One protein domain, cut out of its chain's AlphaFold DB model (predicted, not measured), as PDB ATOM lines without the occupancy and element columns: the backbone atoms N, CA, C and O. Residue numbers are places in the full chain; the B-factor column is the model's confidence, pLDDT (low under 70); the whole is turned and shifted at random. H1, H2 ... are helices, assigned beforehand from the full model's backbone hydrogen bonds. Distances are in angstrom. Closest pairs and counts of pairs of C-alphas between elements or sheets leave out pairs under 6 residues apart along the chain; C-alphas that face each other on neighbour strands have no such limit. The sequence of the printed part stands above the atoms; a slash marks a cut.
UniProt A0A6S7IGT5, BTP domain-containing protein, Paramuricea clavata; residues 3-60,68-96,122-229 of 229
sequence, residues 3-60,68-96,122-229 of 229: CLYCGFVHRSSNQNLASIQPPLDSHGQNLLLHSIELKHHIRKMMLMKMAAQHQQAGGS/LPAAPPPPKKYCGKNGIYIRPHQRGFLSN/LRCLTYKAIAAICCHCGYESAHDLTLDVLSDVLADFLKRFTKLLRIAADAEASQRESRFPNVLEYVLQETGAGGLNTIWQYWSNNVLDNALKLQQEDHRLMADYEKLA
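This is residues 3 to 60, 68 to 96 and 122 to 229 of the 229 residues of the protein "BTP domain-containing protein" of Paramuricea clavata (UniProt A0A6S7IGT5). Two long helices, H7 and H3, run side by side along one part of an elongated, loose model, and a third long helix, H5, makes an arm toward the other end. The shorter H4 sits in the middle, between the beginnings of H3 and H5, with the small H1 packed on it; H6 packs on the far part of H5. The printed part has 195 residues with seven named helices in the order H1 to H7 and no named strand: all helix. The radius of gyration of the C-alphas is 21.4 A, and the spans are 83 by 38 by 31 A.

Begin with H7, residues 196 to 226, the longest helix. It touches H3, residues 31 to 58, at a shallow tilt of 30 degrees, the same way; the closest C-alphas, of Ser 35 and Ala 211, are 5.0 A apart. Residues 32 to 36 of H3 touch the hub, H4, residues 122 to 137, at a steep tilt of 48 degrees, closest at C-alphas 36 and 136, 5.6 A apart. H4 and H7 are near each other. H1, residues 4 to 9, touches H4 at a steep tilt of 55 degrees, opposite ways, with C-alphas 4 and 131 closest at 5.6 A. Look next at H5, residues 144 to 173, about perpendicular to H4 at 76 degrees; they touch, with C-alphas 127 and 147 closest at 6.5 A. H6, residues 183 to 190, touches residues 161 to 172 of H5 at a steep tilt of 48 degrees, with C-alphas 168 and 183 closest at 5.9 A. H5 and H7 are apart. H2, residues 15 to 18, touches no helix. The helix packing is mostly crossed, with one touching pair of five at a shallow tilt. Every O i to N i+4 pair is within hydrogen-bond range in H1, H3, H4, H5 and H6, and 24 of 27 are in H7; H2 is too short for such a pair.

Find C-alpha 196 at (-2.568, -43.717, -54.514); from there H7 runs 44.0 A to C-alpha 226. H3 covers 40.7 A and H4 22.6 A. From C-alpha 144 at (25.334, -34.350, -41.662), H5 runs 43.2 A to C-alpha 173 at (-1.698, -38.357, -75.080).

The farthest C-alphas, of Ser 60 and Ser 174, are 83.7 A apart. Residues 61 to 67 and 97 to 121 are not printed; the gaps are 16.6 A and 32.9 A between C-alphas. The link H2 to H3 is long, and residues 68 to 96 hold no named element. The mean pLDDT of the printed part is 82.3; look for values under 70 at residues 5 to 20, 57 to 60, 81 to 96 and 229.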
ATOM      1  N   CYS A   3      21.248 -31.501 -34.112       72.50
ATOM      2  CA  CYS A   3      19.900 -31.555 -33.545       72.50
ATOM      3  C   CYS A   3      18.883 -31.180 -34.633       72.50
ATOM      4  O   CYS A   3      18.843 -30.031 -35.088       72.50
ATOM      5  N   LEU A   4      18.064 -32.145 -35.047       73.12
ATOM      6  CA  LEU A   4      17.134 -32.003 -36.169       73.12
ATOM      7  C   LEU A   4      16.017 -30.995 -35.862       73.12
ATOM      8  O   LEU A   4      15.593 -30.254 -36.746       73.12
ATOM      9  N   TYR A   5      15.603 -30.899 -34.595       58.62
ATOM     10  CA  TYR A   5      14.604 -29.926 -34.153       58.62
ATOM     11  C   TYR A   5      15.136 -28.482 -34.213       58.62
ATOM     12  O   TYR A   5      14.470 -27.591 -34.736       58.62
ATOM     13  N   CYS A   6      16.375 -28.237 -33.766       51.88
ATOM     14  CA  CYS A   6      16.993 -26.907 -33.838       51.88
ATOM     15  C   CYS A   6      17.358 -26.494 -35.271       51.88
ATOM     16  O   CYS A   6      17.167 -25.332 -35.626       51.88
ATOM     17  N   GLY A   7      17.840 -27.426 -36.104       51.50
ATOM     18  CA  GLY A   7      18.155 -27.159 -37.516       51.50
ATOM     19  C   GLY A   7      16.922 -26.824 -38.365       51.50
ATOM     20  O   GLY A   7      17.022 -26.098 -39.352       51.50
ATOM     21  N   PHE A   8      15.746 -27.295 -37.944       52.59
ATOM     22  CA  PHE A   8      14.458 -26.929 -38.527       52.59
ATOM     23  C   PHE A   8      13.974 -25.533 -38.080       52.59
ATOM     24  O   PHE A   8      13.393 -24.794 -38.876       52.59
ATOM     25  N   VAL A   9      14.228 -25.145 -36.822       48.53
ATOM     26  CA  VAL A   9      13.698 -23.909 -36.210       48.53
ATOM     27  C   VAL A   9      14.623 -22.689 -36.380       48.53
ATOM     28  O   VAL A   9      14.122 -21.564 -36.409       48.53
ATOM     29  N   HIS A  10      15.943 -22.860 -36.548       43.44
ATOM     30  CA  HIS A  10      16.895 -21.740 -36.586       43.44
ATOM     31  C   HIS A  10      17.621 -21.519 -37.929       43.44
ATOM     32  O   HIS A  10      18.435 -22.321 -38.368       43.44
ATOM     33  N   ARG A  11      17.362 -20.320 -38.487       41.12
ATOM     34  CA  ARG A  11      18.145 -19.488 -39.432       41.12
ATOM     35  C   ARG A  11      18.644 -20.130 -40.737       41.12
ATOM     36  O   ARG A  11      19.727 -20.694 -40.814       41.12
ATOM     37  N   SER A  12      17.950 -19.795 -41.826       43.28
ATOM     38  CA  SER A  12      18.606 -19.576 -43.121       43.28
ATOM     39  C   SER A  12      18.921 -18.082 -43.255       43.28
ATOM     40  O   SER A  12      18.005 -17.270 -43.229       43.28
ATOM     41  N   SER A  13      20.196 -17.713 -43.413       46.88
ATOM     42  CA  SER A  13      20.643 -16.325 -43.666       46.88
ATOM     43  C   SER A  13      20.342 -15.823 -45.090       46.88
ATOM     44  O   SER A  13      20.759 -14.729 -45.457       46.88
ATOM     45  N   ASN A  14      19.630 -16.611 -45.902       49.88
ATOM     46  CA  ASN A  14      19.218 -16.238 -47.252       49.88
ATOM     47  C   ASN A  14      17.850 -15.550 -47.208       49.88
ATOM     48  O   ASN A  14      16.855 -16.182 -46.850       49.88
ATOM     49  N   GLN A  15      17.793 -14.278 -47.616       50.09
ATOM     50  CA  GLN A  15      16.559 -13.480 -47.657       50.09
ATOM     51  C   GLN A  15      15.451 -14.148 -48.499       50.09
ATOM     52  O   GLN A  15      14.288 -14.090 -48.112       50.09
ATOM     53  N   ASN A  16      15.811 -14.886 -49.560       51.12
ATOM     54  CA  ASN A  16      14.867 -15.637 -50.403       51.12
ATOM     55  C   ASN A  16      14.229 -16.859 -49.714       51.12
ATOM     56  O   ASN A  16      13.133 -17.266 -50.072       51.12
ATOM     57  N   LEU A  17      14.891 -17.455 -48.717       57.19
ATOM     58  CA  LEU A  17      14.358 -18.596 -47.957       57.19
ATOM     59  C   LEU A  17      13.441 -18.156 -46.811       57.19
ATOM     60  O   LEU A  17      12.643 -18.958 -46.333       57.19
ATOM     61  N   ALA A  18      13.571 -16.911 -46.344       55.53
ATOM     62  CA  ALA A  18      12.781 -16.384 -45.235       55.53
ATOM     63  C   ALA A  18      11.295 -16.195 -45.599       55.53
ATOM     64  O   ALA A  18      10.440 -16.212 -44.714       55.53
ATOM     65  N   SER A  19      10.982 -16.052 -46.891       59.56
ATOM     66  CA  SER A  19       9.612 -15.926 -47.402       59.56
ATOM     67  C   SER A  19       8.891 -17.269 -47.562       59.56
ATOM     68  O   SER A  19       7.662 -17.293 -47.590       59.56
ATOM     69  N   ILE A  20       9.622 -18.388 -47.637       68.44
ATOM     70  CA  ILE A  20       9.042 -19.718 -47.854       68.44
ATOM     71  C   ILE A  20       8.547 -20.261 -46.513       68.44
ATOM     72  O   ILE A  20       9.281 -20.891 -45.748       68.44
ATOM     73  N   GLN A  21       7.284 -19.966 -46.216       72.19
ATOM     74  CA  GLN A  21       6.588 -20.487 -45.046       72.19
ATOM     75  C   GLN A  21       6.196 -21.955 -45.263       72.19
ATOM     76  O   GLN A  21       5.922 -22.362 -46.395       72.19
ATOM     77  N   PRO A  22       6.164 -22.773 -44.195       76.56
ATOM     78  CA  PRO A  22       5.648 -24.127 -44.303       76.56
ATOM     79  C   PRO A  22       4.178 -24.098 -44.744       76.56
ATOM     80  O   PRO A  22       3.447 -23.181 -44.360       76.56
ATOM     81  N   PRO A  23       3.727 -25.098 -45.516       80.31
ATOM     82  CA  PRO A  23       2.346 -25.148 -45.964       80.31
ATOM     83  C   PRO A  23       1.421 -25.285 -44.755       80.31
ATOM     84  O   PRO A  23       1.644 -26.139 -43.890       80.31
ATOM     85  N   LEU A  24       0.402 -24.433 -44.701       81.56
ATOM     86  CA  LEU A  24      -0.676 -24.497 -43.724       81.56
ATOM     87  C   LEU A  24      -1.967 -24.876 -44.446       81.56
ATOM     88  O   LEU A  24      -2.178 -24.473 -45.590       81.56
ATOM     89  N   ASP A  25      -2.821 -25.648 -43.784       77.19
ATOM     90  CA  ASP A  25      -4.163 -25.926 -44.286       77.19
ATOM     91  C   ASP A  25      -5.095 -24.702 -44.156       77.19
ATOM     92  O   ASP A  25      -4.716 -23.637 -43.654       77.19
ATOM     93  N   SER A  26      -6.349 -24.854 -44.586       75.44
ATOM     94  CA  SER A  26      -7.390 -23.818 -44.487       75.44
ATOM     95  C   SER A  26      -7.664 -23.344 -43.050       75.44
ATOM     96  O   SER A  26      -8.199 -22.252 -42.839       75.44
ATOM     97  N   HIS A  27      -7.283 -24.137 -42.050       76.44
ATOM     98  CA  HIS A  27      -7.414 -23.834 -40.631       76.44
ATOM     99  C   HIS A  27      -6.126 -23.261 -40.015       76.44
ATOM    100  O   HIS A  27      -6.115 -22.964 -38.816       76.44
ATOM    101  N   GLY A  28      -5.072 -23.062 -40.812       78.56
ATOM    102  CA  GLY A  28      -3.769 -22.578 -40.362       78.56
ATOM    103  C   GLY A  28      -2.901 -23.655 -39.704       78.56
ATOM    104  O   GLY A  28      -1.986 -23.311 -38.961       78.56
ATOM    105  N   GLN A  29      -3.193 -24.939 -39.923       83.56
ATOM    106  CA  GLN A  29      -2.533 -26.066 -39.258       83.56
ATOM    107  C   GLN A  29      -1.491 -26.717 -40.155       83.56
ATOM    108  O   GLN A  29      -1.613 -26.742 -41.379       83.56
ATOM    109  N   ASN A  30      -0.491 -27.326 -39.524       87.50
ATOM    110  CA  ASN A  30       0.372 -28.297 -40.179       87.50
ATOM    111  C   ASN A  30       0.556 -29.504 -39.258       87.50
ATOM    112  O   ASN A  30       1.283 -29.440 -38.267       87.50
ATOM    113  N   LEU A  31      -0.105 -30.609 -39.601       86.50
ATOM    114  CA  LEU A  31      -0.179 -31.795 -38.745       86.50
ATOM    115  C   LEU A  31       1.178 -32.450 -38.502       86.50
ATOM    116  O   LEU A  31       1.464 -32.881 -37.384       86.50
ATOM    117  N   LEU A  32       2.020 -32.508 -39.531       89.56
ATOM    118  CA  LEU A  32       3.347 -33.103 -39.425       89.56
ATOM    119  C   LEU A  32       4.224 -32.255 -38.501       89.56
ATOM    120  O   LEU A  32       4.826 -32.778 -37.566       89.56
ATOM    121  N   LEU A  33       4.249 -30.938 -38.708       89.75
ATOM    122  CA  LEU A  33       5.054 -30.044 -37.878       89.75
ATOM    123  C   LEU A  33       4.545 -29.979 -36.438       89.75
ATOM    124  O   LEU A  33       5.348 -30.030 -35.511       89.75
ATOM    125  N   HIS A  34       3.228 -29.955 -36.235       89.00
ATOM    126  CA  HIS A  34       2.646 -30.021 -34.899       89.00
ATOM    127  C   HIS A  34       2.998 -31.338 -34.187       89.00
ATOM    128  O   HIS A  34       3.352 -31.323 -33.011       89.00
ATOM    129  N   SER A  35       3.003 -32.466 -34.907       91.25
ATOM    130  CA  SER A  35       3.434 -33.763 -34.362       91.25
ATOM    131  C   SER A  35       4.894 -33.744 -33.908       91.25
ATOM    132  O   SER A  35       5.225 -34.317 -32.872       91.25
ATOM    133  N   ILE A  36       5.778 -33.065 -34.646       92.75
ATOM    134  CA  ILE A  36       7.184 -32.896 -34.254       92.75
ATOM    135  C   ILE A  36       7.295 -32.083 -32.955       92.75
ATOM    136  O   ILE A  36       8.034 -32.479 -32.051       92.75
ATOM    137  N   GLU A  37       6.548 -30.981 -32.834       91.25
ATOM    138  CA  GLU A  37       6.525 -30.173 -31.607       91.25
ATOM    139  C   GLU A  37       6.004 -30.973 -30.407       91.25
ATOM    140  O   GLU A  37       6.611 -30.931 -29.336       91.25
ATOM    141  N   LEU A  38       4.931 -31.749 -30.593       91.62
ATOM    142  CA  LEU A  38       4.377 -32.622 -29.557       91.62
ATOM    143  C   LEU A  38       5.387 -33.683 -29.120       91.62
ATOM    144  O   LEU A  38       5.611 -33.844 -27.927       91.62
ATOM    145  N   LYS A  39       6.068 -34.366 -30.050       93.00
ATOM    146  CA  LYS A  39       7.113 -35.350 -29.694       93.00
ATOM    147  C   LYS A  39       8.228 -34.724 -28.868       93.00
ATOM    148  O   LYS A  39       8.680 -35.324 -27.894       93.00
ATOM    149  N   HIS A  40       8.668 -33.527 -29.245       91.56
ATOM    150  CA  HIS A  40       9.682 -32.805 -28.487       91.56
ATOM    151  C   HIS A  40       9.180 -32.436 -27.080       91.56
ATOM    152  O   HIS A  40       9.885 -32.655 -26.092       91.56
ATOM    153  N   HIS A  41       7.949 -31.931 -26.978       92.56
ATOM    154  CA  HIS A  41       7.328 -31.550 -25.712       92.56
ATOM    155  C   HIS A  41       7.116 -32.752 -24.778       92.56
ATOM    156  O   HIS A  41       7.568 -32.715 -23.634       92.56
ATOM    157  N   ILE A  42       6.546 -33.849 -25.284       93.88
ATOM    158  CA  ILE A  42       6.316 -35.097 -24.544       93.88
ATOM    159  C   ILE A  42       7.616 -35.605 -23.919       93.88
ATOM    160  O   ILE A  42       7.652 -35.919 -22.733       93.88
ATOM    161  N   ARG A  43       8.719 -35.637 -24.674       92.12
ATOM    162  CA  ARG A  43      10.014 -36.096 -24.140       92.12
ATOM    163  C   ARG A  43      10.533 -35.202 -23.028       92.12
ATOM    164  O   ARG A  43      10.973 -35.701 -21.994       92.12
ATOM    165  N   LYS A  44      10.447 -33.882 -23.211       91.19
ATOM    166  CA  LYS A  44      10.820 -32.918 -22.172       91.19
ATOM    167  C   LYS A  44       9.987 -33.129 -20.906       91.19
ATOM    168  O   LYS A  44      10.543 -33.176 -19.812       91.19
ATOM    169  N   MET A  45       8.681 -33.324 -21.062       92.62
ATOM    170  CA  MET A  45       7.764 -33.602 -19.960       92.62
ATOM    171  C   MET A  45       8.062 -34.931 -19.259       92.62
ATOM    172  O   MET A  45       8.035 -34.990 -18.031       92.62
ATOM    173  N   MET A  46       8.412 -35.987 -20.000       92.19
ATOM    174  CA  MET A  46       8.817 -37.272 -19.417       92.19
ATOM    175  C   MET A  46      10.066 -37.116 -18.546       92.19
ATOM    176  O   MET A  46      10.084 -37.609 -17.419       92.19
ATOM    177  N   LEU A  47      11.078 -36.382 -19.022       91.25
ATOM    178  CA  LEU A  47      12.291 -36.093 -18.249       91.25
ATOM    179  C   LEU A  47      11.975 -35.304 -16.969       91.25
ATOM    180  O   LEU A  47      12.474 -35.645 -15.897       91.25
ATOM    181  N   MET A  48      11.111 -34.288 -17.060       89.56
ATOM    182  CA  MET A  48      10.675 -33.506 -15.896       89.56
ATOM    183  C   MET A  48       9.920 -34.367 -14.878       89.56
ATOM    184  O   MET A  48      10.207 -34.295 -13.684       89.56
ATOM    185  N   LYS A  49       9.009 -35.234 -15.337       88.81
ATOM    186  CA  LYS A  49       8.265 -36.165 -14.479       88.81
ATOM    187  C   LYS A  49       9.193 -37.148 -13.761       88.81
ATOM    188  O   LYS A  49       9.032 -37.362 -12.564       88.81
ATOM    189  N   MET A  50      10.183 -37.710 -14.457       89.56
ATOM    190  CA  MET A  50      11.173 -38.606 -13.843       89.56
ATOM    191  C   MET A  50      11.998 -37.893 -12.763       89.56
ATOM    192  O   MET A  50      12.196 -38.441 -11.678       89.56
ATOM    193  N   ALA A  51      12.434 -36.657 -13.025       88.19
ATOM    194  CA  ALA A  51      13.170 -35.854 -12.049       88.19
ATOM    195  C   ALA A  51      12.321 -35.534 -10.804       88.19
ATOM    196  O   ALA A  51      12.809 -35.661  -9.681       88.19
ATOM    197  N   ALA A  52      11.044 -35.187 -10.996       86.31
ATOM    198  CA  ALA A  52      10.098 -34.914  -9.916       86.31
ATOM    199  C   ALA A  52       9.896 -36.129  -8.995       86.31
ATOM    200  O   ALA A  52       9.978 -36.022  -7.771       86.31
ATOM    201  N   GLN A  53       9.699 -37.312  -9.584       86.00
ATOM    202  CA  GLN A  53       9.506 -38.555  -8.834       86.00
ATOM    203  C   GLN A  53      10.747 -38.949  -8.024       86.00
ATOM    204  O   GLN A  53      10.622 -39.421  -6.893       86.00
ATOM    205  N   HIS A  54      11.950 -38.727  -8.563       84.44
ATOM    206  CA  HIS A  54      13.193 -39.009  -7.844       84.44
ATOM    207  C   HIS A  54      13.374 -38.104  -6.615       84.44
ATOM    208  O   HIS A  54      13.793 -38.574  -5.558       84.44
ATOM    209  N   GLN A  55      13.000 -36.825  -6.722       79.00
ATOM    210  CA  GLN A  55      13.057 -35.880  -5.600       79.00
ATOM    211  C   GLN A  55      12.080 -36.254  -4.476       79.00
ATOM    212  O   GLN A  55      12.435 -36.163  -3.302       79.00
ATOM    213  N   GLN A  56      10.883 -36.740  -4.816       74.12
ATOM    214  CA  GLN A  56       9.899 -37.199  -3.829       74.12
ATOM    215  C   GLN A  56      10.330 -38.493  -3.118       74.12
ATOM    216  O   GLN A  56      10.078 -38.645  -1.926       74.12
ATOM    217  N   ALA A  57      11.016 -39.408  -3.811       69.25
ATOM    218  CA  ALA A  57      11.489 -40.663  -3.221       69.25
ATOM    219  C   ALA A  57      12.679 -40.486  -2.252       69.25
ATOM    220  O   ALA A  57      12.865 -41.312  -1.358       69.25
ATOM    221  N   GLY A  58      13.484 -39.429  -2.414       61.59
ATOM    222  CA  GLY A  58      14.655 -39.138  -1.572       61.59
ATOM    223  C   GLY A  58      14.399 -38.199  -0.382       61.59
ATOM    224  O   GLY A  58      15.304 -37.972   0.421       61.59
ATOM    225  N   GLY A  59      13.195 -37.629  -0.260       55.72
ATOM    226  CA  GLY A  59      12.864 -36.594   0.724       55.72
ATOM    227  C   GLY A  59      12.442 -37.137   2.091       55.72
ATOM    228  O   GLY A  59      11.258 -37.345   2.348       55.72
ATOM    229  N   SER A  60      13.397 -37.297   3.010       49.00
ATOM    230  CA  SER A  60      13.112 -37.350   4.452       49.00
ATOM    231  C   SER A  60      12.417 -36.059   4.896       49.00
ATOM    232  O   SER A  60      12.914 -34.976   4.608       49.00
ATOM    233  N   LEU A  68       8.253 -27.863  -7.419       75.38
ATOM    234  CA  LEU A  68       8.500 -28.418  -8.739       75.38
ATOM    235  C   LEU A  68       8.513 -27.295  -9.784       75.38
ATOM    236  O   LEU A  68       7.738 -26.339  -9.683       75.38
ATOM    237  N   PRO A  69       9.395 -27.374 -10.795       81.31
ATOM    238  CA  PRO A  69       9.440 -26.365 -11.839       81.31
ATOM    239  C   PRO A  69       8.104 -26.325 -12.585       81.31
ATOM    240  O   PRO A  69       7.507 -27.369 -12.869       81.31
ATOM    241  N   ALA A  70       7.654 -25.119 -12.933       81.94
ATOM    242  CA  ALA A  70       6.441 -24.935 -13.718       81.94
ATOM    243  C   ALA A  70       6.533 -25.704 -15.046       81.94
ATOM    244  O   ALA A  70       7.572 -25.687 -15.719       81.94
ATOM    245  N   ALA A  71       5.444 -26.379 -15.418       83.19
ATOM    246  CA  ALA A  71       5.388 -27.130 -16.662       83.19
ATOM    247  C   ALA A  71       5.577 -26.190 -17.874       83.19
ATOM    248  O   ALA A  71       5.048 -25.073 -17.878       83.19
ATOM    249  N   PRO A  72       6.340 -26.602 -18.904       86.56
ATOM    250  CA  PRO A  72       6.446 -25.849 -20.145       86.56
ATOM    251  C   PRO A  72       5.065 -25.668 -20.804       86.56
ATOM    252  O   PRO A  72       4.201 -26.536 -20.684       86.56
ATOM    253  N   PRO A  73       4.840 -24.547 -21.512       86.12
ATOM    254  CA  PRO A  73       3.588 -24.341 -22.222       86.12
ATOM    255  C   PRO A  73       3.458 -25.337 -23.387       86.12
ATOM    256  O   PRO A  73       4.448 -25.578 -24.089       86.12
ATOM    257  N   PRO A  74       2.244 -25.858 -23.651       84.50
ATOM    258  CA  PRO A  74       2.019 -26.804 -24.735       84.50
ATOM    259  C   PRO A  74       2.272 -26.155 -26.106       84.50
ATOM    260  O   PRO A  74       2.058 -24.945 -26.275       84.50
ATOM    261  N   PRO A  75       2.701 -26.941 -27.107       85.69
ATOM    262  CA  PRO A  75       3.015 -26.427 -28.435       85.69
ATOM    263  C   PRO A  75       1.760 -25.942 -29.173       85.69
ATOM    264  O   PRO A  75       0.752 -26.642 -29.243       85.69
ATOM    265  N   LYS A  76       1.823 -24.734 -29.750       83.00
ATOM    266  CA  LYS A  76       0.690 -24.089 -30.450       83.00
ATOM    267  C   LYS A  76       1.027 -23.535 -31.837       83.00
ATOM    268  O   LYS A  76       0.133 -23.036 -32.507       83.00
ATOM    269  N   LYS A  77       2.290 -23.595 -32.276       80.06
ATOM    270  CA  LYS A  77       2.770 -22.862 -33.460       80.06
ATOM    271  C   LYS A  77       2.113 -23.326 -34.759       80.06
ATOM    272  O   LYS A  77       1.807 -22.500 -35.609       80.06
ATOM    273  N   TYR A  78       1.916 -24.634 -34.896       81.25
ATOM    274  CA  TYR A  78       1.307 -25.261 -36.075       81.25
ATOM    275  C   TYR A  78      -0.083 -25.838 -35.789       81.25
ATOM    276  O   TYR A  78      -0.583 -26.673 -36.546       81.25
ATOM    277  N   CYS A  79      -0.688 -25.413 -34.678       78.94
ATOM    278  CA  CYS A  79      -2.033 -25.795 -34.279       78.94
ATOM    279  C   CYS A  79      -3.053 -24.776 -34.817       78.94
ATOM    280  O   CYS A  79      -2.706 -23.627 -35.086       78.94
ATOM    281  N   GLY A  80      -4.310 -25.189 -34.976       70.12
ATOM    282  CA  GLY A  80      -5.364 -24.342 -35.539       70.12
ATOM    283  C   GLY A  80      -5.695 -23.122 -34.701       70.12
ATOM    284  O   GLY A  80      -5.219 -22.953 -33.575       70.12
ATOM    285  N   LYS A  81      -6.578 -22.273 -35.241       63.41
ATOM    286  CA  LYS A  81      -7.151 -21.134 -34.510       63.41
ATOM    287  C   LYS A  81      -7.644 -21.619 -33.132       63.41
ATOM    288  O   LYS A  81      -8.470 -22.523 -33.062       63.41
ATOM    289  N   ASN A  82      -7.105 -21.020 -32.062       58.81
ATOM    290  CA  ASN A  82      -7.308 -21.332 -30.631       58.81
ATOM    291  C   ASN A  82      -6.394 -22.407 -30.007       58.81
ATOM    292  O   ASN A  82      -6.584 -22.752 -28.842       58.81
ATOM    293  N   GLY A  83      -5.379 -22.908 -30.718       60.84
ATOM    294  CA  GLY A  83      -4.487 -23.949 -30.188       60.84
ATOM    295  C   GLY A  83      -5.189 -25.298 -30.012       60.84
ATOM    296  O   GLY A  83      -4.748 -26.123 -29.216       60.84
ATOM    297  N   ILE A  84      -6.297 -25.488 -30.733       62.59
ATOM    298  CA  ILE A  84      -7.066 -26.724 -30.775       62.59
ATOM    299  C   ILE A  84      -6.922 -27.296 -32.180       62.59
ATOM    300  O   ILE A  84      -7.199 -26.634 -33.182       62.59
ATOM    301  N   TYR A  85      -6.476 -28.542 -32.232       67.56
ATOM    302  CA  TYR A  85      -6.444 -29.339 -33.444       67.56
ATOM    303  C   TYR A  85      -7.862 -29.495 -34.007       67.56
ATOM    304  O   TYR A  85      -8.789 -29.881 -33.289       67.56
ATOM    305  N   ILE A  86      -8.025 -29.233 -35.305       67.12
ATOM    306  CA  ILE A  86      -9.294 -29.460 -36.001       67.12
ATOM    307  C   ILE A  86      -9.057 -30.627 -36.938       67.12
ATOM    308  O   ILE A  86      -8.262 -30.533 -37.868       67.12
ATOM    309  N   ARG A  87      -9.749 -31.740 -36.687       69.00
ATOM    310  CA  ARG A  87      -9.705 -32.881 -37.598       69.00
ATOM    311  C   ARG A  87     -10.206 -32.404 -38.967       69.00
ATOM    312  O   ARG A  87     -11.335 -31.912 -39.021       69.00
ATOM    313  N   PRO A  88      -9.438 -32.583 -40.057       62.97
ATOM    314  CA  PRO A  88      -9.938 -32.321 -41.395       62.97
ATOM    315  C   PRO A  88     -11.250 -33.084 -41.597       62.97
ATOM    316  O   PRO A  88     -11.311 -34.298 -41.387       62.97
ATOM    317  N   HIS A  89     -12.317 -32.364 -41.955       56.34
ATOM    318  CA  HIS A  89     -13.648 -32.953 -42.137       56.34
ATOM    319  C   HIS A  89     -13.674 -33.984 -43.278       56.34
ATOM    320  O   HIS A  89     -14.522 -34.876 -43.291       56.34
ATOM    321  N   GLN A  90     -12.723 -33.893 -44.211       57.09
ATOM    322  CA  GLN A  90     -12.583 -34.797 -45.344       57.09
ATOM    323  C   GLN A  90     -11.366 -35.699 -45.152       57.09
ATOM    324  O   GLN A  90     -10.234 -35.244 -45.025       57.09
ATOM    325  N   ARG A  91     -11.616 -37.013 -45.148       55.00
ATOM    326  CA  ARG A  91     -10.561 -38.031 -45.149       55.00
ATOM    327  C   ARG A  91     -10.009 -38.307 -46.553       55.00
ATOM    328  O   ARG A  91      -9.212 -39.217 -46.670       55.00
ATOM    329  N   GLY A  92     -10.436 -37.615 -47.610       53.84
ATOM    330  CA  GLY A  92      -9.984 -37.863 -48.989       53.84
ATOM    331  C   GLY A  92      -8.782 -37.007 -49.403       53.84
ATOM    332  O   GLY A  92      -8.545 -35.960 -48.814       53.84
ATOM    333  N   PHE A  93      -8.047 -37.430 -50.442       50.53
ATOM    334  CA  PHE A  93      -7.040 -36.584 -51.120       50.53
ATOM    335  C   PHE A  93      -7.649 -35.395 -51.860       50.53
ATOM    336  O   PHE A  93      -6.968 -34.409 -52.125       50.53
ATOM    337  N   LEU A  94      -8.921 -35.522 -52.217       47.44
ATOM    338  CA  LEU A  94      -9.692 -34.489 -52.870       47.44
ATOM    339  C   LEU A  94     -10.669 -33.944 -51.836       47.44
ATOM    340  O   LEU A  94     -11.449 -34.705 -51.250       47.44
ATOM    341  N   SER A  95     -10.652 -32.626 -51.646       46.16
ATOM    342  CA  SER A  95     -11.866 -31.927 -51.238       46.16
ATOM    343  C   SER A  95     -12.977 -32.316 -52.214       46.16
ATOM    344  O   SER A  95     -12.664 -32.612 -53.368       46.16
ATOM    345  N   ASN A  96     -14.233 -32.401 -51.755       45.78
ATOM    346  CA  ASN A  96     -15.417 -32.717 -52.573       45.78
ATOM    347  C   ASN A  96     -15.185 -32.422 -54.073       45.78
ATOM    348  O   ASN A  96     -14.886 -31.273 -54.393       45.78
ATOM    349  N   LEU A 122      17.297 -24.483 -52.892       86.44
ATOM    350  CA  LEU A 122      16.780 -25.829 -53.130       86.44
ATOM    351  C   LEU A 122      17.404 -26.857 -52.179       86.44
ATOM    352  O   LEU A 122      16.684 -27.631 -51.542       86.44
ATOM    353  N   ARG A 123      18.734 -26.838 -52.023       85.94
ATOM    354  CA  ARG A 123      19.435 -27.732 -51.092       85.94
ATOM    355  C   ARG A 123      18.981 -27.503 -49.655       85.94
ATOM    356  O   ARG A 123      18.670 -28.455 -48.949       85.94
ATOM    357  N   CYS A 124      18.871 -26.248 -49.224       84.94
ATOM    358  CA  CYS A 124      18.429 -25.927 -47.869       84.94
ATOM    359  C   CYS A 124      16.994 -26.406 -47.591       84.94
ATOM    360  O   CYS A 124      16.740 -26.991 -46.538       84.94
ATOM    361  N   LEU A 125      16.062 -26.207 -48.529       86.38
ATOM    362  CA  LEU A 125      14.687 -26.706 -48.402       86.38
ATOM    363  C   LEU A 125      14.640 -28.232 -48.352       86.38
ATOM    364  O   LEU A 125      13.932 -28.792 -47.517       86.38
ATOM    365  N   THR A 126      15.437 -28.893 -49.190       88.50
ATOM    366  CA  THR A 126      15.544 -30.357 -49.221       88.50
ATOM    367  C   THR A 126      16.010 -30.897 -47.868       88.50
ATOM    368  O   THR A 126      15.376 -31.790 -47.307       88.50
ATOM    369  N   TYR A 127      17.040 -30.287 -47.273       89.69
ATOM    370  CA  TYR A 127      17.538 -30.684 -45.951       89.69
ATOM    371  C   TYR A 127      16.493 -30.470 -44.864       89.69
ATOM    372  O   TYR A 127      16.310 -31.335 -44.013       89.69
ATOM    373  N   LYS A 128      15.779 -29.338 -44.895       87.38
ATOM    374  CA  LYS A 128      14.696 -29.065 -43.940       87.38
ATOM    375  C   LYS A 128      13.572 -30.091 -44.052       87.38
ATOM    376  O   LYS A 128      13.078 -30.542 -43.024       87.38
ATOM    377  N   ALA A 129      13.191 -30.474 -45.271       89.56
ATOM    378  CA  ALA A 129      12.159 -31.478 -45.502       89.56
ATOM    379  C   ALA A 129      12.588 -32.856 -44.974       89.56
ATOM    380  O   ALA A 129      11.838 -33.487 -44.231       89.56
ATOM    381  N   ILE A 130      13.814 -33.291 -45.277       93.25
ATOM    382  CA  ILE A 130      14.352 -34.573 -44.796       93.25
ATOM    383  C   ILE A 130      14.479 -34.569 -43.274       93.25
ATOM    384  O   ILE A 130      14.027 -35.505 -42.622       93.25
ATOM    385  N   ALA A 131      15.018 -33.498 -42.689       91.56
ATOM    386  CA  ALA A 131      15.116 -33.359 -41.242       91.56
ATOM    387  C   ALA A 131      13.735 -33.403 -40.570       91.56
ATOM    388  O   ALA A 131      13.579 -34.073 -39.550       91.56
ATOM    389  N   ALA A 132      12.723 -32.752 -41.156       90.69
ATOM    390  CA  ALA A 132      11.350 -32.819 -40.665       90.69
ATOM    391  C   ALA A 132      10.789 -34.247 -40.739       90.69
ATOM    392  O   ALA A 132      10.187 -34.707 -39.771       90.69
ATOM    393  N   ILE A 133      11.034 -34.984 -41.826       92.19
ATOM    394  CA  ILE A 133      10.636 -36.396 -41.940       92.19
ATOM    395  C   ILE A 133      11.341 -37.242 -40.872       92.19
ATOM    396  O   ILE A 133      10.683 -38.007 -40.176       92.19
ATOM    397  N   CYS A 134      12.649 -37.070 -40.664       94.06
ATOM    398  CA  CYS A 134      13.387 -37.787 -39.621       94.06
ATOM    399  C   CYS A 134      12.845 -37.473 -38.214       94.06
ATOM    400  O   CYS A 134      12.608 -38.391 -37.426       94.06
ATOM    401  N   CYS A 135      12.579 -36.200 -37.910       92.06
ATOM    402  CA  CYS A 135      11.908 -35.787 -36.675       92.06
ATOM    403  C   CYS A 135      10.530 -36.442 -36.533       92.06
ATOM    404  O   CYS A 135      10.182 -36.945 -35.462       92.06
ATOM    405  N   HIS A 136       9.756 -36.485 -37.620       91.38
ATOM    406  CA  HIS A 136       8.454 -37.143 -37.659       91.38
ATOM    407  C   HIS A 136       8.570 -38.652 -37.437       91.38
ATOM    408  O   HIS A 136       7.730 -39.227 -36.755       91.38
ATOM    409  N   CYS A 137       9.637 -39.305 -37.889       92.31
ATOM    410  CA  CYS A 137       9.930 -40.705 -37.563       92.31
ATOM    411  C   CYS A 137      10.398 -40.907 -36.110       92.31
ATOM    412  O   CYS A 137      10.407 -42.033 -35.623       92.31
ATOM    413  N   GLY A 138      10.733 -39.831 -35.391       91.00
ATOM    414  CA  GLY A 138      11.127 -39.859 -33.984       91.00
ATOM    415  C   GLY A 138      12.620 -39.653 -33.731       91.00
ATOM    416  O   GLY A 138      13.011 -39.633 -32.565       91.00
ATOM    417  N   TYR A 139      13.439 -39.443 -34.762       92.88
ATOM    418  CA  TYR A 139      14.858 -39.129 -34.591       92.88
ATOM    419  C   TYR A 139      15.052 -37.712 -34.041       92.88
ATOM    420  O   TYR A 139      14.344 -36.781 -34.413       92.88
ATOM    421  N   GLU A 140      16.032 -37.538 -33.158       88.31
ATOM    422  CA  GLU A 140      16.337 -36.236 -32.537       88.31
ATOM    423  C   GLU A 140      17.547 -35.564 -33.157       88.31
ATOM    424  O   GLU A 140      17.643 -34.337 -33.240       88.31
ATOM    425  N   SER A 141      18.486 -36.393 -33.591       90.00
ATOM    426  CA  SER A 141      19.713 -35.961 -34.214       90.00
ATOM    427  C   SER A 141      20.088 -36.901 -35.347       90.00
ATOM    428  O   SER A 141      19.711 -38.073 -35.359       90.00
ATOM    429  N   ALA A 142      20.822 -36.365 -36.312       90.75
ATOM    430  CA  ALA A 142      21.426 -37.135 -37.386       90.75
ATOM    431  C   ALA A 142      22.845 -36.628 -37.650       90.75
ATOM    432  O   ALA A 142      23.222 -35.523 -37.247       90.75
ATOM    433  N   HIS A 143      23.649 -37.447 -38.319       92.00
ATOM    434  CA  HIS A 143      24.910 -36.982 -38.877       92.00
ATOM    435  C   HIS A 143      24.644 -36.213 -40.179       92.00
ATOM    436  O   HIS A 143      23.730 -36.557 -40.922       92.00
ATOM    437  N   ASP A 144      25.455 -35.204 -40.475       87.25
ATOM    438  CA  ASP A 144      25.334 -34.350 -41.662       87.25
ATOM    439  C   ASP A 144      25.373 -35.211 -42.935       87.25
ATOM    440  O   ASP A 144      24.433 -35.193 -43.718       87.25
ATOM    441  N   LEU A 145      26.363 -36.110 -43.021       92.56
ATOM    442  CA  LEU A 145      26.456 -37.152 -44.055       92.56
ATOM    443  C   LEU A 145      25.178 -37.994 -44.229       92.56
ATOM    444  O   LEU A 145      24.891 -38.440 -45.333       92.56
ATOM    445  N   THR A 146      24.400 -38.240 -43.169       92.75
ATOM    446  CA  THR A 146      23.122 -38.959 -43.300       92.75
ATOM    447  C   THR A 146      22.110 -38.120 -44.071       92.75
ATOM    448  O   THR A 146      21.416 -38.647 -44.935       92.75
ATOM    449  N   LEU A 147      22.030 -36.817 -43.785       91.12
ATOM    450  CA  LEU A 147      21.152 -35.903 -44.515       91.12
ATOM    451  C   LEU A 147      21.622 -35.714 -45.962       91.12
ATOM    452  O   LEU A 147      20.774 -35.641 -46.850       91.12
ATOM    453  N   ASP A 148      22.934 -35.705 -46.207       91.19
ATOM    454  CA  ASP A 148      23.515 -35.662 -47.555       91.19
ATOM    455  C   ASP A 148      23.073 -36.886 -48.373       91.19
ATOM    456  O   ASP A 148      22.458 -36.745 -49.428       91.19
ATOM    457  N   VAL A 149      23.281 -38.095 -47.836       96.25
ATOM    458  CA  VAL A 149      22.907 -39.348 -48.513       96.25
ATOM    459  C   VAL A 149      21.400 -39.424 -48.756       96.25
ATOM    460  O   VAL A 149      20.969 -39.787 -49.848       96.25
ATOM    461  N   LEU A 150      20.575 -39.057 -47.771       96.06
ATOM    462  CA  LEU A 150      19.120 -39.027 -47.954       96.06
ATOM    463  C   LEU A 150      18.692 -37.988 -49.001       96.06
ATOM    464  O   LEU A 150      17.720 -38.222 -49.720       96.06
ATOM    465  N   SER A 151      19.416 -36.872 -49.118       94.00
ATOM    466  CA  SER A 151      19.173 -35.859 -50.151       94.00
ATOM    467  C   SER A 151      19.481 -36.396 -51.543       94.00
ATOM    468  O   SER A 151      18.677 -36.201 -52.456       94.00
ATOM    469  N   ASP A 152      20.585 -37.126 -51.701       94.69
ATOM    470  CA  ASP A 152      20.952 -37.761 -52.971       94.69
ATOM    471  C   ASP A 152      19.942 -38.841 -53.378       94.69
ATOM    472  O   ASP A 152      19.499 -38.877 -54.530       94.69
ATOM    473  N   VAL A 153      19.511 -39.677 -52.426       96.12
ATOM    474  CA  VAL A 153      18.474 -40.700 -52.650       96.12
ATOM    475  C   VAL A 153      17.156 -40.053 -53.075       96.12
ATOM    476  O   VAL A 153      16.538 -40.495 -54.046       96.12
ATOM    477  N   LEU A 154      16.731 -38.986 -52.392       95.38
ATOM    478  CA  LEU A 154      15.518 -38.254 -52.752       95.38
ATOM    479  C   LEU A 154      15.634 -37.628 -54.146       95.38
ATOM    480  O   LEU A 154      14.694 -37.708 -54.937       95.38
ATOM    481  N   ALA A 155      16.780 -37.032 -54.475       93.56
ATOM    482  CA  ALA A 155      17.010 -36.432 -55.783       93.56
ATOM    483  C   ALA A 155      16.968 -37.476 -56.911       93.56
ATOM    484  O   ALA A 155      16.377 -37.214 -57.961       93.56
ATOM    485  N   ASP A 156      17.566 -38.654 -56.714       95.50
ATOM    486  CA  ASP A 156      17.500 -39.749 -57.686       95.50
ATOM    487  C   ASP A 156      16.068 -40.280 -57.840       95.50
ATOM    488  O   ASP A 156      15.574 -40.413 -58.963       95.50
ATOM    489  N   PHE A 157      15.354 -40.479 -56.727       95.94
ATOM    490  CA  PHE A 157      13.947 -40.877 -56.743       95.94
ATOM    491  C   PHE A 157      13.078 -39.885 -57.529       95.94
ATOM    492  O   PHE A 157      12.377 -40.284 -58.459       95.94
ATOM    493  N   LEU A 158      13.167 -38.583 -57.229       95.00
ATOM    494  CA  LEU A 158      12.382 -37.546 -57.906       95.00
ATOM    495  C   LEU A 158      12.710 -37.455 -59.403       95.00
ATOM    496  O   LEU A 158      11.807 -37.273 -60.223       95.00
ATOM    497  N   LYS A 159      13.980 -37.629 -59.793       95.31
ATOM    498  CA  LYS A 159      14.380 -37.677 -61.210       95.31
ATOM    499  C   LYS A 159      13.761 -38.872 -61.929       95.31
ATOM    500  O   LYS A 159      13.270 -38.716 -63.045       95.31
ATOM    501  N   ARG A 160      13.781 -40.061 -61.322       96.44
ATOM    502  CA  ARG A 160      13.154 -41.261 -61.900       96.44
ATOM    503  C   ARG A 160      11.642 -41.091 -62.009       96.44
ATOM    504  O   ARG A 160      11.088 -41.330 -63.078       96.44
ATOM    505  N   PHE A 161      11.011 -40.603 -60.942       96.88
ATOM    506  CA  PHE A 161       9.575 -40.343 -60.881       96.88
ATOM    507  C   PHE A 161       9.124 -39.386 -61.989       96.88
ATOM    508  O   PHE A 161       8.243 -39.715 -62.777       96.88
ATOM    509  N   THR A 162       9.768 -38.223 -62.106       96.38
ATOM    510  CA  THR A 162       9.402 -37.197 -63.100       96.38
ATOM    511  C   THR A 162       9.675 -37.633 -64.539       96.38
ATOM    512  O   THR A 162       8.857 -37.364 -65.418       96.38
ATOM    513  N   LYS A 163      10.771 -38.359 -64.799       96.75
ATOM    514  CA  LYS A 163      11.041 -38.950 -66.122       96.75
ATOM    515  C   LYS A 163       9.968 -39.956 -66.522       96.75
ATOM    516  O   LYS A 163       9.472 -39.895 -67.644       96.75
ATOM    517  N   LEU A 164       9.605 -40.863 -65.615       96.12
ATOM    518  CA  LEU A 164       8.576 -41.861 -65.890       96.12
ATOM    519  C   LEU A 164       7.209 -41.205 -66.091       96.12
ATOM    520  O   LEU A 164       6.506 -41.556 -67.035       96.12
ATOM    521  N   LEU A 165       6.875 -40.210 -65.264       95.38
ATOM    522  CA  LEU A 165       5.656 -39.421 -65.404       95.38
ATOM    523  C   LEU A 165       5.567 -38.763 -66.780       95.38
ATOM    524  O   LEU A 165       4.529 -38.848 -67.429       95.38
ATOM    525  N   ARG A 166       6.663 -38.163 -67.256       94.75
ATOM    526  CA  ARG A 166       6.704 -37.544 -68.582       94.75
ATOM    527  C   ARG A 166       6.462 -38.562 -69.698       94.75
ATOM    528  O   ARG A 166       5.623 -38.319 -70.557       94.75
ATOM    529  N   ILE A 167       7.163 -39.696 -69.666       93.62
ATOM    530  CA  ILE A 167       7.018 -40.762 -70.674       93.62
ATOM    531  C   ILE A 167       5.586 -41.311 -70.683       93.62
ATOM    532  O   ILE A 167       5.008 -41.519 -71.747       93.62
ATOM    533  N   ALA A 168       5.013 -41.544 -69.502       92.69
ATOM    534  CA  ALA A 168       3.666 -42.078 -69.361       92.69
ATOM    535  C   ALA A 168       2.594 -41.085 -69.839       92.69
ATOM    536  O   ALA A 168       1.680 -41.489 -70.553       92.69
ATOM    537  N   ALA A 169       2.740 -39.796 -69.518       91.69
ATOM    538  CA  ALA A 169       1.838 -38.749 -69.992       91.69
ATOM    539  C   ALA A 169       1.884 -38.591 -71.523       91.69
ATOM    540  O   ALA A 169       0.839 -38.511 -72.165       91.69
ATOM    541  N   ASP A 170       3.077 -38.619 -72.126       91.94
ATOM    542  CA  ASP A 170       3.231 -38.549 -73.587       91.94
ATOM    543  C   ASP A 170       2.612 -39.782 -74.284       91.94
ATOM    544  O   ASP A 170       2.022 -39.673 -75.365       91.94
ATOM    545  N   ALA A 171       2.695 -40.961 -73.657       89.31
ATOM    546  CA  ALA A 171       2.072 -42.184 -74.161       89.31
ATOM    547  C   ALA A 171       0.535 -42.154 -74.069       89.31
ATOM    548  O   ALA A 171      -0.132 -42.576 -75.015       89.31
ATOM    549  N   GLU A 172      -0.024 -41.636 -72.972       88.62
ATOM    550  CA  GLU A 172      -1.471 -41.450 -72.797       88.62
ATOM    551  C   GLU A 172      -2.030 -40.456 -73.825       88.62
ATOM    552  O   GLU A 172      -3.025 -40.746 -74.489       88.62
ATOM    553  N   ALA A 173      -1.336 -39.334 -74.050       88.06
ATOM    554  CA  ALA A 173      -1.698 -38.357 -75.080       88.06
ATOM    555  C   ALA A 173      -1.682 -38.954 -76.499       88.06
ATOM    556  O   ALA A 173      -2.455 -38.539 -77.361       88.06
ATOM    557  N   SER A 174      -0.842 -39.966 -76.726       89.50
ATOM    558  CA  SER A 174      -0.771 -40.721 -77.983       89.50
ATOM    559  C   SER A 174      -1.820 -41.845 -78.084       89.50
ATOM    560  O   SER A 174      -1.714 -42.689 -78.972       89.50
ATOM    561  N   GLN A 175      -2.813 -41.882 -77.182       81.12
ATOM    562  CA  GLN A 175      -3.881 -42.893 -77.094       81.12
ATOM    563  C   GLN A 175      -3.375 -44.336 -76.940       81.12
ATOM    564  O   GLN A 175      -4.027 -45.290 -77.366       81.12
ATOM    565  N   ARG A 176      -2.208 -44.528 -76.317       76.94
ATOM    566  CA  ARG A 176      -1.721 -45.874 -76.008       76.94
ATOM    567  C   ARG A 176      -2.543 -46.459 -74.861       76.94
ATOM    568  O   ARG A 176      -2.677 -45.824 -73.819       76.94
ATOM    569  N   GLU A 177      -3.055 -47.678 -75.028       75.19
ATOM    570  CA  GLU A 177      -3.775 -48.366 -73.952       75.19
ATOM    571  C   GLU A 177      -2.880 -48.537 -72.715       75.19
ATOM    572  O   GLU A 177      -1.780 -49.094 -72.786       75.19
ATOM    573  N   SER A 178      -3.371 -48.059 -71.571       76.12
ATOM    574  CA  SER A 178      -2.756 -48.262 -70.263       76.12
ATOM    575  C   SER A 178      -3.508 -49.348 -69.502       76.12
ATOM    576  O   SER A 178      -4.734 -49.411 -69.525       76.12
ATOM    577  N   ARG A 179      -2.768 -50.194 -68.778       81.81
ATOM    578  CA  ARG A 179      -3.346 -51.177 -67.844       81.81
ATOM    579  C   ARG A 179      -3.792 -50.545 -66.522       81.81
ATOM    580  O   ARG A 179      -4.391 -51.225 -65.695       81.81
ATOM    581  N   PHE A 180      -3.464 -49.273 -66.313       83.81
ATOM    582  CA  PHE A 180      -3.753 -48.525 -65.096       83.81
ATOM    583  C   PHE A 180      -4.858 -47.496 -65.345       83.81
ATOM    584  O   PHE A 180      -4.952 -46.963 -66.449       83.81
ATOM    585  N   PRO A 181      -5.662 -47.168 -64.317       82.25
ATOM    586  CA  PRO A 181      -6.787 -46.243 -64.453       82.25
ATOM    587  C   PRO A 181      -6.363 -44.804 -64.785       82.25
ATOM    588  O   PRO A 181      -7.179 -44.039 -65.283       82.25
ATOM    589  N   ASN A 182      -5.123 -44.417 -64.473       85.88
ATOM    590  CA  ASN A 182      -4.525 -43.143 -64.864       85.88
ATOM    591  C   ASN A 182      -2.988 -43.231 -64.814       85.88
ATOM    592  O   ASN A 182      -2.422 -44.124 -64.173       85.88
ATOM    593  N   VAL A 183      -2.323 -42.271 -65.460       92.06
ATOM    594  CA  VAL A 183      -0.857 -42.158 -65.511       92.06
ATOM    595  C   VAL A 183      -0.206 -42.091 -64.126       92.06
ATOM    596  O   VAL A 183       0.845 -42.695 -63.917       92.06
ATOM    597  N   LEU A 184      -0.810 -41.393 -63.162       91.44
ATOM    598  CA  LEU A 184      -0.218 -41.222 -61.834       91.44
ATOM    599  C   LEU A 184      -0.191 -42.539 -61.044       91.44
ATOM    600  O   LEU A 184       0.819 -42.848 -60.417       91.44
ATOM    601  N   GLU A 185      -1.261 -43.333 -61.114       91.94
ATOM    602  CA  GLU A 185      -1.321 -44.655 -60.482       91.94
ATOM    603  C   GLU A 185      -0.239 -45.583 -61.048       91.94
ATOM    604  O   GLU A 185       0.478 -46.221 -60.281       91.94
ATOM    605  N   TYR A 186      -0.052 -45.592 -62.374       92.88
ATOM    606  CA  TYR A 186       1.030 -46.343 -63.019       92.88
ATOM    607  C   TYR A 186       2.407 -45.940 -62.478       92.88
ATOM    608  O   TYR A 186       3.172 -46.782 -62.012       92.88
ATOM    609  N   VAL A 187       2.713 -44.640 -62.499       95.31
ATOM    610  CA  VAL A 187       4.022 -44.122 -62.078       95.31
ATOM    611  C   VAL A 187       4.288 -44.450 -60.609       95.31
ATOM    612  O   VAL A 187       5.406 -44.827 -60.263       95.31
ATOM    613  N   LEU A 188       3.281 -44.343 -59.740       94.31
ATOM    614  CA  LEU A 188       3.403 -44.673 -58.318       94.31
ATOM    615  C   LEU A 188       3.676 -46.156 -58.063       94.31
ATOM    616  O   LEU A 188       4.449 -46.480 -57.162       94.31
ATOM    617  N   GLN A 189       3.069 -47.054 -58.835       93.75
ATOM    618  CA  GLN A 189       3.347 -48.485 -58.720       93.75
ATOM    619  C   GLN A 189       4.766 -48.809 -59.203       93.75
ATOM    620  O   GLN A 189       5.539 -49.420 -58.468       93.75
ATOM    621  N   GLU A 190       5.156 -48.315 -60.379       94.12
ATOM    622  CA  GLU A 190       6.476 -48.594 -60.963       94.12
ATOM    623  C   GLU A 190       7.641 -47.969 -60.190       94.12
ATOM    624  O   GLU A 190       8.749 -48.501 -60.164       94.12
ATOM    625  N   THR A 191       7.412 -46.837 -59.526       94.56
ATOM    626  CA  THR A 191       8.428 -46.204 -58.670       94.56
ATOM    627  C   THR A 191       8.531 -46.847 -57.286       94.56
ATOM    628  O   THR A 191       9.374 -46.434 -56.489       94.56
ATOM    629  N   GLY A 192       7.713 -47.862 -56.986       92.06
ATOM    630  CA  GLY A 192       7.715 -48.565 -55.703       92.06
ATOM    631  C   GLY A 192       6.991 -47.825 -54.575       92.06
ATOM    632  O   GLY A 192       7.117 -48.215 -53.416       92.06
ATOM    633  N   ALA A 193       6.221 -46.776 -54.884       89.94
ATOM    634  CA  ALA A 193       5.403 -46.054 -53.904       89.94
ATOM    635  C   ALA A 193       4.066 -46.766 -53.590       89.94
ATOM    636  O   ALA A 193       3.364 -46.371 -52.660       89.94
ATOM    637  N   GLY A 194       3.713 -47.814 -54.346       89.25
ATOM    638  CA  GLY A 194       2.580 -48.708 -54.069       89.25
ATOM    639  C   GLY A 194       1.196 -48.174 -54.464       89.25
ATOM    640  O   GLY A 194       0.193 -48.780 -54.083       89.25
ATOM    641  N   GLY A 195       1.115 -47.049 -55.185       90.56
ATOM    642  CA  GLY A 195      -0.141 -46.464 -55.683       90.56
ATOM    643  C   GLY A 195      -0.798 -45.433 -54.758       90.56
ATOM    644  O   GLY A 195      -0.374 -45.215 -53.619       90.56
ATOM    645  N   LEU A 196      -1.871 -44.794 -55.233       88.94
ATOM    646  CA  LEU A 196      -2.568 -43.717 -54.514       88.94
ATOM    647  C   LEU A 196      -3.124 -44.174 -53.160       88.94
ATOM    648  O   LEU A 196      -3.052 -43.438 -52.175       88.94
ATOM    649  N   ASN A 197      -3.636 -45.404 -53.085       88.12
ATOM    650  CA  ASN A 197      -4.162 -45.960 -51.838       88.12
ATOM    651  C   ASN A 197      -3.075 -46.087 -50.754       88.12
ATOM    652  O   ASN A 197      -3.334 -45.813 -49.586       88.12
ATOM    653  N   THR A 198      -1.843 -46.438 -51.129       91.50
ATOM    654  CA  THR A 198      -0.725 -46.546 -50.180       91.50
ATOM    655  C   THR A 198      -0.355 -45.179 -49.605       91.50
ATOM    656  O   THR A 198      -0.194 -45.040 -48.390       91.50
ATOM    657  N   ILE A 199      -0.319 -44.136 -50.443       90.69
ATOM    658  CA  ILE A 199      -0.101 -42.758 -49.972       90.69
ATOM    659  C   ILE A 199      -1.239 -42.335 -49.034       90.69
ATOM    660  O   ILE A 199      -0.994 -41.709 -48.001       90.69
ATOM    661  N   TRP A 200      -2.483 -42.700 -49.360       88.00
ATOM    662  CA  TRP A 200      -3.644 -42.379 -48.531       88.00
ATOM    663  C   TRP A 200      -3.531 -42.997 -47.137       88.00
ATOM    664  O   TRP A 200      -3.684 -42.315 -46.121       88.00
ATOM    665  N   GLN A 201      -3.216 -44.292 -47.087       90.25
ATOM    666  CA  GLN A 201      -3.013 -45.020 -45.840       90.25
ATOM    667  C   GLN A 201      -1.862 -44.420 -45.035       90.25
ATOM    668  O   GLN A 201      -1.978 -44.280 -43.816       90.25
ATOM    669  N   TYR A 202      -0.775 -44.012 -45.698       91.19
ATOM    670  CA  TYR A 202       0.323 -43.318 -45.035       91.19
ATOM    671  C   TYR A 202      -0.154 -42.014 -44.386       91.19
ATOM    672  O   TYR A 202       0.062 -41.827 -43.189       91.19
ATOM    673  N   TRP A 203      -0.851 -41.153 -45.130       88.38
ATOM    674  CA  TRP A 203      -1.392 -39.895 -44.611       88.38
ATOM    675  C   TRP A 203      -2.334 -40.112 -43.417       88.38
ATOM    676  O   TRP A 203      -2.127 -39.526 -42.351       88.38
ATOM    677  N   SER A 204      -3.328 -40.994 -43.560       86.94
ATOM    678  CA  SER A 204      -4.312 -41.270 -42.507       86.94
ATOM    679  C   SER A 204      -3.650 -41.829 -41.244       86.94
ATOM    680  O   SER A 204      -3.861 -41.317 -40.148       86.94
ATOM    681  N   ASN A 205      -2.809 -42.853 -41.383       89.94
ATOM    682  CA  ASN A 205      -2.303 -43.589 -40.224       89.94
ATOM    683  C   ASN A 205      -1.086 -42.908 -39.583       89.94
ATOM    684  O   ASN A 205      -0.970 -42.863 -38.357       89.94
ATOM    685  N   ASN A 206      -0.162 -42.397 -40.402       90.44
ATOM    686  CA  ASN A 206       1.140 -41.913 -39.932       90.44
ATOM    687  C   ASN A 206       1.182 -40.408 -39.704       90.44
ATOM    688  O   ASN A 206       2.057 -39.956 -38.970       90.44
ATOM    689  N   VAL A 207       0.281 -39.631 -40.307       89.00
ATOM    690  CA  VAL A 207       0.227 -38.181 -40.086       89.00
ATOM    691  C   VAL A 207      -0.985 -37.828 -39.236       89.00
ATOM    692  O   VAL A 207      -0.822 -37.337 -38.123       89.00
ATOM    693  N   LEU A 208      -2.190 -38.138 -39.713       86.44
ATOM    694  CA  LEU A 208      -3.434 -37.728 -39.062       86.44
ATOM    695  C   LEU A 208      -3.649 -38.419 -37.706       86.44
ATOM    696  O   LEU A 208      -3.761 -37.757 -36.673       86.44
ATOM    697  N   ASP A 209      -3.690 -39.750 -37.690       87.81
ATOM    698  CA  ASP A 209      -3.919 -40.508 -36.458       87.81
ATOM    699  C   ASP A 209      -2.726 -40.416 -35.496       87.81
ATOM    700  O   ASP A 209      -2.907 -40.465 -34.280       87.81
ATOM    701  N   ASN A 210      -1.507 -40.246 -36.019       90.31
ATOM    702  CA  ASN A 210      -0.321 -40.031 -35.193       90.31
ATOM    703  C   ASN A 210      -0.393 -38.703 -34.426       90.31
ATOM    704  O   ASN A 210      -0.194 -38.709 -33.213       90.31
ATOM    705  N   ALA A 211      -0.742 -37.602 -35.101       88.44
ATOM    706  CA  ALA A 211      -0.903 -36.290 -34.474       88.44
ATOM    707  C   ALA A 211      -1.919 -36.333 -33.322       88.44
ATOM    708  O   ALA A 211      -1.652 -35.850 -32.223       88.44
ATOM    709  N   LEU A 212      -3.059 -36.988 -33.555       86.31
ATOM    710  CA  LEU A 212      -4.110 -37.170 -32.553       86.31
ATOM    711  C   LEU A 212      -3.643 -37.959 -31.331       86.31
ATOM    712  O   LEU A 212      -3.916 -37.562 -30.198       86.31
ATOM    713  N   LYS A 213      -2.937 -39.071 -31.554       91.25
ATOM    714  CA  LYS A 213      -2.383 -39.891 -30.469       91.25
ATOM    715  C   LYS A 213      -1.390 -39.095 -29.629       91.25
ATOM    716  O   LYS A 213      -1.495 -39.110 -28.407       91.25
ATOM    717  N   LEU A 214      -0.482 -38.364 -30.276       92.19
ATOM    718  CA  LEU A 214       0.495 -37.520 -29.587       92.19
ATOM    719  C   LEU A 214      -0.183 -36.429 -28.764       92.19
ATOM    720  O   LEU A 214       0.203 -36.197 -27.628       92.19
ATOM    721  N   GLN A 215      -1.225 -35.790 -29.295       89.38
ATOM    722  CA  GLN A 215      -1.951 -34.772 -28.548       89.38
ATOM    723  C   GLN A 215      -2.597 -35.357 -27.284       89.38
ATOM    724  O   GLN A 215      -2.509 -34.753 -26.219       89.38
ATOM    725  N   GLN A 216      -3.220 -36.532 -27.376       90.31
ATOM    726  CA  GLN A 216      -3.808 -37.207 -26.213       90.31
ATOM    727  C   GLN A 216      -2.752 -37.594 -25.173       90.31
ATOM    728  O   GLN A 216      -2.967 -37.413 -23.974       90.31
ATOM    729  N   GLU A 217      -1.613 -38.114 -25.630       92.75
ATOM    730  CA  GLU A 217      -0.481 -38.464 -24.773       92.75
ATOM    731  C   GLU A 217       0.071 -37.236 -24.043       92.75
ATOM    732  O   GLU A 217       0.277 -37.285 -22.832       92.75
ATOM    733  N   ASP A 218       0.223 -36.120 -24.756       91.75
ATOM    734  CA  ASP A 218       0.707 -34.858 -24.208       91.75
ATOM    735  C   ASP A 218      -0.202 -34.315 -23.096       91.75
ATOM    736  O   ASP A 218       0.258 -34.035 -21.988       91.75
ATOM    737  N   HIS A 219      -1.516 -34.266 -23.346       90.44
ATOM    738  CA  HIS A 219      -2.498 -33.816 -22.352       90.44
ATOM    739  C   HIS A 219      -2.502 -34.717 -21.116       90.44
ATOM    740  O   HIS A 219      -2.568 -34.230 -19.986       90.44
ATOM    741  N   ARG A 220      -2.415 -36.037 -21.316       92.25
ATOM    742  CA  ARG A 220      -2.335 -36.996 -20.211       92.25
ATOM    743  C   ARG A 220      -1.071 -36.775 -19.382       92.25
ATOM    744  O   ARG A 220      -1.141 -36.796 -18.158       92.25
ATOM    745  N   LEU A 221       0.071 -36.581 -20.035       92.50
ATOM    746  CA  LEU A 221       1.353 -36.409 -19.362       92.50
ATOM    747  C   LEU A 221       1.418 -35.097 -18.571       92.50
ATOM    748  O   LEU A 221       1.929 -35.096 -17.452       92.50
ATOM    749  N   MET A 222       0.854 -34.018 -19.117       90.25
ATOM    750  CA  MET A 222       0.678 -32.742 -18.417       90.25
ATOM    751  C   MET A 222      -0.187 -32.902 -17.162       90.25
ATOM    752  O   MET A 222       0.266 -32.572 -16.070       90.25
ATOM    753  N   ALA A 223      -1.374 -33.502 -17.291       90.31
ATOM    754  CA  ALA A 223      -2.270 -33.734 -16.156       90.31
ATOM    755  C   ALA A 223      -1.651 -34.652 -15.084       90.31
ATOM    756  O   ALA A 223      -1.926 -34.507 -13.896       90.31
ATOM    757  N   ASP A 224      -0.822 -35.618 -15.485       89.81
ATOM    758  CA  ASP A 224      -0.080 -36.465 -14.549       89.81
ATOM    759  C   ASP A 224       1.024 -35.698 -13.813       89.81
ATOM    760  O   ASP A 224       1.272 -35.982 -12.645       89.81
ATOM    761  N   TYR A 225       1.703 -34.759 -14.478       88.38
ATOM    762  CA  TYR A 225       2.737 -33.926 -13.861       88.38
ATOM    763  C   TYR A 225       2.137 -32.906 -12.887       88.38
ATOM    764  O   TYR A 225       2.655 -32.739 -11.789       88.38
ATOM    765  N   GLU A 226       1.010 -32.289 -13.243       86.62
ATOM    766  CA  GLU A 226       0.276 -31.359 -12.371       86.62
ATOM    767  C   GLU A 226      -0.195 -32.010 -11.066       86.62
ATOM    768  O   GLU A 226      -0.301 -31.328 -10.058       86.62
ATOM    769  N   LYS A 227      -0.434 -33.327 -11.049       85.81
ATOM    770  CA  LYS A 227      -0.749 -34.070  -9.814       85.81
ATOM    771  C   LYS A 227       0.461 -34.294  -8.905       85.81
ATOM    772  O   LYS A 227       0.275 -34.681  -7.755       85.81
ATOM    773  N   LEU A 228       1.677 -34.181  -9.442       80.19
ATOM    774  CA  LEU A 228       2.915 -34.329  -8.673       80.19
ATOM    775  C   LEU A 228       3.373 -33.000  -8.064       80.19
ATOM    776  O   LEU A 228       4.100 -33.049  -7.072       80.19
ATOM    777  N   ALA A 229       2.989 -31.876  -8.682       67.19
ATOM    778  CA  ALA A 229       3.239 -30.502  -8.236       67.19
ATOM    779  C   ALA A 229       2.352 -30.109  -7.050       67.19
ATOM    780  O   ALA A 229       2.885 -29.405  -6.163       67.19
TER     781      ALA A 229